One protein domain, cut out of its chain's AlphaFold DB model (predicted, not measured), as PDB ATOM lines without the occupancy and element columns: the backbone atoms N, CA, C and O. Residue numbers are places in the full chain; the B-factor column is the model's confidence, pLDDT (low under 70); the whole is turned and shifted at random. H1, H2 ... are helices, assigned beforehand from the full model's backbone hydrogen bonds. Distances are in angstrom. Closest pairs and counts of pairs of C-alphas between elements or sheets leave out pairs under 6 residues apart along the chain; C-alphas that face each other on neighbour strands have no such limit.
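AT A GLANCE: This is residues 11 to 74 of the 111 residues of an uncharacterized protein of Flavobacteriaceae bacterium (UniProt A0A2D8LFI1). One long, straight helix, H2, makes most of the length of a rod, with the short helix H1 making a small foot at its first end. Beyond the other end of H2 the chain swings out in a loop that sticks out at residues 53 to 60, then folds back without a named element, residues 61 to 74 running back beside the later half of H2. The printed part has 64 residues with two named helices, H1 then H2, no named strand, and the class all helix. The whole is extended, with a radius of gyration of the C-alphas of 19.8 A and spans of 65 by 22 by 9 A.

IN THESE COORDINATES: H1 takes residues 11 to 15 and begins at C-alpha 11, (68.522, -48.645, 24.705). A tight link of 2 residues joins it to H2, residues 18 to 52, which is 50.6 A from first to last C-alpha. H2 begins at C-alpha 18, (58.814, -37.887, 27.538), and ends at C-alpha 52, (33.736, -50.863, -14.449). Residues 53 to 74 hold no named element, and C-alpha 74 is at (34.025, -37.276, 4.253).

HOW THE PARTS SIT: H1 and H2 are close but not clearly touching, with 1 pair of C-alphas within 8 A, those of Phe 13 and Phe 21 at 7.7 A. Residues 25 to 32, which belong to H2, stand free. In H2 every O i to N i+4 pair is within hydrogen-bond range; in H1 0 of 1 is, beside 1 of 2 O i to N i+3 pairs.

THE WHOLE: The two C-alphas farthest apart are those of Ser 15 and Lys 57, at 64.8 A. The printed part has no cut. Its mean pLDDT is 82.0, and residues 55 to 62, 65 and 74 are under 70.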
ATOM      1  N   ASN A  11      67.577 -49.535  24.018       87.31
ATOM      2  CA  ASN A  11      68.522 -48.645  24.705       87.31
ATOM      3  C   ASN A  11      68.273 -47.162  24.390       87.31
ATOM      4  O   ASN A  11      68.451 -46.307  25.249       87.31
ATOM      5  N   TYR A  12      67.838 -46.855  23.164       86.94
ATOM      6  CA  TYR A  12      67.504 -45.491  22.771       86.94
ATOM      7  C   TYR A  12      66.200 -45.036  23.430       86.94
ATOM      8  O   TYR A  12      66.138 -43.913  23.918       86.94
ATOM      9  N   PHE A  13      65.200 -45.914  23.540       87.00
ATOM     10  CA  PHE A  13      63.940 -45.611  24.219       87.00
ATOM     11  C   PHE A  13      64.148 -45.125  25.661       87.00
ATOM     12  O   PHE A  13      63.602 -44.090  26.032       87.00
ATOM     13  N   TYR A  14      65.001 -45.797  26.440       89.88
ATOM     14  CA  TYR A  14      65.304 -45.381  27.817       89.88
ATOM     15  C   TYR A  14      66.121 -44.085  27.920       89.88
ATOM     16  O   TYR A  14      66.161 -43.477  28.986       89.88
ATOM     17  N   SER A  15      66.755 -43.646  26.829       91.50
ATOM     18  CA  SER A  15      67.477 -42.367  26.772       91.50
ATOM     19  C   SER A  15      66.590 -41.172  26.404       91.50
ATOM     20  O   SER A  15      67.031 -40.027  26.497       91.50
ATOM     21  N   LEU A  16      65.345 -41.413  25.973       88.00
ATOM     22  CA  LEU A  16      64.436 -40.362  25.523       88.00
ATOM     23  C   LEU A  16      63.746 -39.663  26.693       88.00
ATOM     24  O   LEU A  16      63.248 -40.287  27.628       88.00
ATOM     25  N   THR A  17      63.601 -38.345  26.572       91.56
ATOM     26  CA  THR A  17      62.668 -37.591  27.413       91.56
ATOM     27  C   THR A  17      61.218 -37.852  26.979       91.56
ATOM     28  O   THR A  17      60.965 -38.101  25.793       91.56
ATOM     29  N   PRO A  18      60.227 -37.704  27.881       88.19
ATOM     30  CA  PRO A  18      58.814 -37.887  27.538       88.19
ATOM     31  C   PRO A  18      58.356 -37.038  26.344       88.19
ATOM     32  O   PRO A  18      57.609 -37.508  25.489       88.19
ATOM     33  N   ARG A  19      58.860 -35.800  26.227       85.62
ATOM     34  CA  ARG A  19      58.548 -34.904  25.103       85.62
ATOM     35  C   ARG A  19      59.104 -35.419  23.775       85.62
ATOM     36  O   ARG A  19      58.424 -35.342  22.755       85.62
ATOM     37  N   GLN A  20      60.331 -35.939  23.773       86.19
ATOM     38  CA  GLN A  20      60.929 -36.517  22.568       86.19
ATOM     39  C   GLN A  20      60.184 -37.781  22.143       86.19
ATOM     40  O   GLN A  20      59.895 -37.941  20.959       86.19
ATOM     41  N   PHE A  21      59.816 -38.633  23.102       88.38
ATOM     42  CA  PHE A  21      59.011 -39.815  22.821       88.38
ATOM     43  C   PHE A  21      57.645 -39.448  22.226       88.38
ATOM     44  O   PHE A  21      57.279 -39.983  21.182       88.38
ATOM     45  N   PHE A  22      56.942 -38.473  22.809       87.44
ATOM     46  CA  PHE A  22      55.655 -37.996  22.293       87.44
ATOM     47  C   PHE A  22      55.755 -37.483  20.850       87.44
ATOM     48  O   PHE A  22      54.932 -37.828  20.005       87.44
ATOM     49  N   ASN A  23      56.796 -36.710  20.528       87.69
ATOM     50  CA  ASN A  23      57.010 -36.215  19.167       87.69
ATOM     51  C   ASN A  23      57.271 -37.351  18.165       87.69
ATOM     52  O   ASN A  23      56.744 -37.320  17.052       87.69
ATOM     53  N   ILE A  24      58.068 -38.353  18.553       88.81
ATOM     54  CA  ILE A  24      58.334 -39.535  17.720       88.81
ATOM     55  C   ILE A  24      57.039 -40.313  17.486       88.81
ATOM     56  O   ILE A  24      56.724 -40.656  16.348       88.81
ATOM     57  N   GLN A  25      56.270 -40.544  18.548       90.00
ATOM     58  CA  GLN A  25      54.993 -41.241  18.484       90.00
ATOM     59  C   GLN A  25      53.997 -40.505  17.575       90.00
ATOM     60  O   GLN A  25      53.395 -41.120  16.698       90.00
ATOM     61  N   ALA A  26      53.875 -39.183  17.716       89.12
ATOM     62  CA  ALA A  26      53.020 -38.365  16.860       89.12
ATOM     63  C   ALA A  26      53.453 -38.429  15.384       89.12
ATOM     64  O   ALA A  26      52.612 -38.523  14.490       89.12
ATOM     65  N   GLY A  27      54.762 -38.408  15.114       90.75
ATOM     66  CA  GLY A  27      55.297 -38.585  13.763       90.75
ATOM     67  C   GLY A  27      54.992 -39.968  13.182       90.75
ATOM     68  O   GLY A  27      54.598 -40.075  12.020       90.75
ATOM     69  N   TYR A  28      55.124 -41.019  13.993       92.31
ATOM     70  CA  TYR A  28      54.788 -42.388  13.605       92.31
ATOM     71  C   TYR A  28      53.303 -42.529  13.259       92.31
ATOM     72  O   TYR A  28      52.984 -43.053  12.194       92.31
ATOM     73  N   PHE A  29      52.399 -42.009  14.092       90.56
ATOM     74  CA  PHE A  29      50.964 -42.081  13.814       90.56
ATOM     75  C   PHE A  29      50.577 -41.334  12.541       90.56
ATOM     76  O   PHE A  29      49.912 -41.916  11.691       90.56
ATOM     77  N   LYS A  30      51.108 -40.127  12.316       92.19
ATOM     78  CA  LYS A  30      50.902 -39.404  11.047       92.19
ATOM     79  C   LYS A  30      51.385 -40.191   9.829       92.19
ATOM     80  O   LYS A  30      50.807 -40.095   8.750       92.19
ATOM     81  N   LYS A  31      52.478 -40.950   9.970       92.38
ATOM     82  CA  LYS A  31      52.966 -41.831   8.902       92.38
ATOM     83  C   LYS A  31      51.999 -42.994   8.666       92.38
ATOM     84  O   LYS A  31      51.725 -43.292   7.508       92.38
ATOM     85  N   GLN A  32      51.507 -43.634   9.726       89.88
ATOM     86  CA  GLN A  32      50.545 -44.737   9.627       89.88
ATOM     87  C   GLN A  32      49.224 -44.285   8.996       89.88
ATOM     88  O   GLN A  32      48.735 -44.948   8.089       89.88
ATOM     89  N   GLU A  33      48.704 -43.124   9.394       89.94
ATOM     90  CA  GLU A  33      47.511 -42.520   8.785       89.94
ATOM     91  C   GLU A  33      47.704 -42.305   7.282       89.94
ATOM     92  O   GLU A  33      46.887 -42.754   6.488       89.94
ATOM     93  N   ARG A  34      48.837 -41.728   6.862       89.62
ATOM     94  CA  ARG A  34      49.128 -41.522   5.434       89.62
ATOM     95  C   ARG A  34      49.240 -42.829   4.645       89.62
ATOM     96  O   ARG A  34      48.871 -42.874   3.475       89.62
ATOM     97  N   LEU A  35      49.803 -43.878   5.246       91.56
ATOM     98  CA  LEU A  35      49.868 -45.197   4.607       91.56
ATOM     99  C   LEU A  35      48.464 -45.772   4.428       91.56
ATOM    100  O   LEU A  35      48.124 -46.187   3.326       91.56
ATOM    101  N   LEU A  36      47.635 -45.693   5.468       90.94
ATOM    102  CA  LEU A  36      46.240 -46.112   5.417       90.94
ATOM    103  C   LEU A  36      45.466 -45.345   4.329       90.94
ATOM    104  O   LEU A  36      44.769 -45.959   3.527       90.94
ATOM    105  N   GLU A  37      45.610 -44.020   4.261       89.81
ATOM    106  CA  GLU A  37      44.993 -43.185   3.219       89.81
ATOM    107  C   GLU A  37      45.408 -43.632   1.810       89.81
ATOM    108  O   GLU A  37      44.559 -43.807   0.934       89.81
ATOM    109  N   ASN A  38      46.703 -43.881   1.592       90.69
ATOM    110  CA  ASN A  38      47.215 -44.368   0.312       90.69
ATOM    111  C   ASN A  38      46.662 -45.752  -0.052       90.69
ATOM    112  O   ASN A  38      46.259 -45.956  -1.198       90.69
ATOM    113  N   ASP A  39      46.613 -46.681   0.902       91.00
ATOM    114  CA  ASP A  39      46.074 -48.028   0.691       91.00
ATOM    115  C   ASP A  39      44.591 -47.966   0.298       91.00
ATOM    116  O   ASP A  39      44.135 -48.670  -0.612       91.00
ATOM    117  N   TRP A  40      43.832 -47.058   0.916       88.81
ATOM    118  CA  TRP A  40      42.443 -46.795   0.549       88.81
ATOM    119  C   TRP A  40      42.304 -46.222  -0.860       88.81
ATOM    120  O   TRP A  40      41.443 -46.682  -1.614       88.81
ATOM    121  N   LEU A  41      43.152 -45.268  -1.252       87.88
ATOM    122  CA  LEU A  41      43.153 -44.724  -2.614       87.88
ATOM    123  C   LEU A  41      43.476 -45.805  -3.650       87.88
ATOM    124  O   LEU A  41      42.778 -45.917  -4.656       87.88
ATOM    125  N   GLN A  42      44.481 -46.642  -3.392       89.50
ATOM    126  CA  GLN A  42      44.825 -47.763  -4.272       89.50
ATOM    127  C   GLN A  42      43.668 -48.758  -4.388       89.50
ATOM    128  O   GLN A  42      43.312 -49.174  -5.492       89.50
ATOM    129  N   THR A  43      43.021 -49.080  -3.269       89.38
ATOM    130  CA  THR A  43      41.848 -49.962  -3.239       89.38
ATOM    131  C   THR A  43      40.667 -49.357  -4.005       89.38
ATOM    132  O   THR A  43      39.992 -50.062  -4.760       89.38
ATOM    133  N   LYS A  44      40.433 -48.042  -3.890       86.75
ATOM    134  CA  LYS A  44      39.413 -47.296  -4.654       86.75
ATOM    135  C   LYS A  44      39.695 -47.341  -6.160       86.75
ATOM    136  O   LYS A  44      38.784 -47.598  -6.944       86.75
ATOM    137  N   VAL A  45      40.952 -47.171  -6.569       88.12
ATOM    138  CA  VAL A  45      41.381 -47.299  -7.973       88.12
ATOM    139  C   VAL A  45      41.155 -48.716  -8.495       88.12
ATOM    140  O   VAL A  45      40.510 -48.897  -9.527       88.12
ATOM    141  N   LEU A  46      41.646 -49.725  -7.777       88.50
ATOM    142  CA  LEU A  46      41.534 -51.120  -8.199       88.50
ATOM    143  C   LEU A  46      40.065 -51.541  -8.315       88.50
ATOM    144  O   LEU A  46      39.648 -52.090  -9.334       88.50
ATOM    145  N   SER A  47      39.268 -51.241  -7.288       85.75
ATOM    146  CA  SER A  47      37.841 -51.553  -7.283       85.75
ATOM    147  C   SER A  47      37.117 -50.863  -8.439       85.75
ATOM    148  O   SER A  47      36.327 -51.518  -9.117       85.75
ATOM    149  N   TYR A  48      37.429 -49.601  -8.751       86.25
ATOM    150  CA  TYR A  48      36.848 -48.915  -9.908       86.25
ATOM    151  C   TYR A  48      37.062 -49.682 -11.209       86.25
ATOM    152  O   TYR A  48      36.104 -49.920 -11.948       86.25
ATOM    153  N   PHE A  49      38.289 -50.122 -11.483       85.06
ATOM    154  CA  PHE A  49      38.587 -50.888 -12.693       85.06
ATOM    155  C   PHE A  49      37.903 -52.257 -12.704       85.06
ATOM    156  O   PHE A  49      37.304 -52.640 -13.709       85.06
ATOM    157  N   VAL A  50      37.897 -52.963 -11.571       85.69
ATOM    158  CA  VAL A  50      37.209 -54.256 -11.444       85.69
ATOM    159  C   VAL A  50      35.709 -54.100 -11.715       85.69
ATOM    160  O   VAL A  50      35.150 -54.811 -12.545       85.69
ATOM    161  N   PHE A  51      35.043 -53.132 -11.087       80.62
ATOM    162  CA  PHE A  51      33.595 -52.957 -11.209       80.62
ATOM    163  C   PHE A  51      33.149 -52.267 -12.505       80.62
ATOM    164  O   PHE A  51      32.011 -52.471 -12.935       80.62
ATOM    165  N   SER A  52      34.006 -51.456 -13.129       78.69
ATOM    166  CA  SER A  52      33.736 -50.863 -14.449       78.69
ATOM    167  C   SER A  52      33.874 -51.886 -15.578       78.69
ATOM    168  O   SER A  52      33.148 -51.786 -16.565       78.69
ATOM    169  N   SER A  53      34.713 -52.913 -15.409       76.81
ATOM    170  CA  SER A  53      34.866 -53.994 -16.390       76.81
ATOM    171  C   SER A  53      33.646 -54.922 -16.496       76.81
ATOM    172  O   SER A  53      33.479 -55.613 -17.500       76.81
ATOM    173  N   ILE A  54      32.758 -54.920 -15.494       79.12
ATOM    174  CA  ILE A  54      31.545 -55.740 -15.490       79.12
ATOM    175  C   ILE A  54      30.481 -55.059 -16.369       79.12
ATOM    176  O   ILE A  54      30.000 -53.976 -16.013       79.12
ATOM    177  N   PRO A  55      30.053 -55.673 -17.490       68.31
ATOM    178  CA  PRO A  55      29.064 -55.077 -18.380       68.31
ATOM    179  C   PRO A  55      27.707 -54.982 -17.676       68.31
ATOM    180  O   PRO A  55      26.998 -55.973 -17.480       68.31
ATOM    181  N   LYS A  56      27.317 -53.768 -17.278       68.81
ATOM    182  CA  LYS A  56      26.017 -53.527 -16.646       68.81
ATOM    183  C   LYS A  56      24.958 -53.332 -17.727       68.81
ATOM    184  O   LYS A  56      24.977 -52.342 -18.445       68.81
ATOM    185  N   LYS A  57      23.970 -54.232 -17.790       62.78
ATOM    186  CA  LYS A  57      22.859 -54.150 -18.761       62.78
ATOM    187  C   LYS A  57      22.002 -52.873 -18.638       62.78
ATOM    188  O   LYS A  57      21.293 -52.564 -19.586       62.78
ATOM    189  N   LYS A  58      22.010 -52.161 -17.493       57.91
ATOM    190  CA  LYS A  58      21.101 -51.016 -17.227       57.91
ATOM    191  C   LYS A  58      21.607 -49.919 -16.270       57.91
ATOM    192  O   LYS A  58      20.863 -48.985 -15.996       57.91
ATOM    193  N   ALA A  59      22.819 -50.003 -15.719       62.28
ATOM    194  CA  ALA A  59      23.258 -49.049 -14.695       62.28
ATOM    195  C   ALA A  59      24.280 -48.056 -15.258       62.28
ATOM    196  O   ALA A  59      25.295 -48.472 -15.813       62.28
ATOM    197  N   LYS A  60      24.026 -46.753 -15.062       65.94
ATOM    198  CA  LYS A  60      25.012 -45.693 -15.317       65.94
ATOM    199  C   LYS A  60      26.280 -46.004 -14.518       65.94
ATOM    200  O   LYS A  60      26.219 -46.153 -13.296       65.94
ATOM    201  N   GLN A  61      27.414 -46.130 -15.203       66.06
ATOM    202  CA  GLN A  61      28.708 -46.146 -14.530       66.06
ATOM    203  C   GLN A  61      28.893 -44.798 -13.835       66.06
ATOM    204  O   GLN A  61      28.708 -43.747 -14.447       66.06
ATOM    205  N   LYS A  62      29.206 -44.838 -12.539       68.88
ATOM    206  CA  LYS A  62      29.646 -43.644 -11.822       68.88
ATOM    207  C   LYS A  62      31.025 -43.240 -12.338       68.88
ATOM    208  O   LYS A  62      31.822 -44.106 -12.709       68.88
ATOM    209  N   SER A  63      31.285 -41.936 -12.365       70.62
ATOM    210  CA  SER A  63      32.618 -41.411 -12.653       70.62
ATOM    211  C   SER A  63      33.584 -41.819 -11.529       70.62
ATOM    212  O   SER A  63      33.148 -42.101 -10.413       70.62
ATOM    213  N   PHE A  64      34.887 -41.899 -11.816       70.81
ATOM    214  CA  PHE A  64      35.895 -42.284 -10.821       70.81
ATOM    215  C   PHE A  64      35.852 -41.447  -9.516       70.81
ATOM    216  O   PHE A  64      35.879 -42.055  -8.443       70.81
ATOM    217  N   PRO A  65      35.714 -40.102  -9.560       69.62
ATOM    218  CA  PRO A  65      35.537 -39.285  -8.355       69.62
ATOM    219  C   PRO A  65      34.384 -39.757  -7.459       69.62
ATOM    220  O   PRO A  65      34.538 -39.832  -6.243       69.62
ATOM    221  N   ASP A  66      33.268 -40.155  -8.071       70.88
ATOM    222  CA  ASP A  66      32.026 -40.523  -7.381       70.88
ATOM    223  C   ASP A  66      31.965 -42.013  -7.004       70.88
ATOM    224  O   ASP A  66      30.932 -42.501  -6.526       70.88
ATOM    225  N   PHE A  67      33.017 -42.780  -7.319       70.62
ATOM    226  CA  PHE A  67      32.926 -44.233  -7.362       70.62
ATOM    227  C   PHE A  67      32.773 -44.879  -5.980       70.62
ATOM    228  O   PHE A  67      32.029 -45.846  -5.870       70.62
ATOM    229  N   VAL A  68      33.371 -44.314  -4.935       71.44
ATOM    230  CA  VAL A  68      33.198 -44.627  -3.504       71.44
ATOM    231  C   VAL A  68      33.866 -43.469  -2.753       71.44
ATOM    232  O   VAL A  68      34.975 -43.085  -3.119       71.44
ATOM    233  N   GLU A  69      33.230 -42.897  -1.733       73.44
ATOM    234  CA  GLU A  69      33.893 -41.907  -0.871       73.44
ATOM    235  C   GLU A  69      34.910 -42.607   0.035       73.44
ATOM    236  O   GLU A  69      34.599 -43.634   0.645       73.44
ATOM    237  N   ALA A  70      36.134 -42.083   0.111       73.81
ATOM    238  CA  ALA A  70      37.104 -42.583   1.078       73.81
ATOM    239  C   ALA A  70      36.733 -42.100   2.490       73.81
ATOM    240  O   ALA A  70      36.231 -40.992   2.662       73.81
ATOM    241  N   PHE A  71      37.031 -42.903   3.516       72.12
ATOM    242  CA  PHE A  71      36.633 -42.608   4.901       72.12
ATOM    243  C   PHE A  71      37.158 -41.253   5.430       72.12
ATOM    244  O   PHE A  71      36.574 -40.689   6.350       72.12
ATOM    245  N   PHE A  72      38.253 -40.743   4.857       71.94
ATOM    246  CA  PHE A  72      38.892 -39.468   5.207       71.94
ATOM    247  C   PHE A  72      38.497 -38.303   4.282       71.94
ATOM    248  O   PHE A  72      38.803 -37.151   4.584       71.94
ATOM    249  N   GLU A  73      37.827 -38.573   3.155       72.25
ATOM    250  CA  GLU A  73      37.283 -37.539   2.260       72.25
ATOM    251  C   GLU A  73      36.001 -36.939   2.853       72.25
ATOM    252  O   GLU A  73      35.733 -35.742   2.711       72.25
ATOM    253  N   THR A  74      35.224 -37.747   3.576       67.06
ATOM    254  CA  THR A  74      34.025 -37.276   4.253       67.06
ATOM    255  C   THR A  74      34.427 -36.531   5.527       67.06
ATOM    256  O   THR A  74      34.695 -37.128   6.569       67.06
TER     257      THR A  74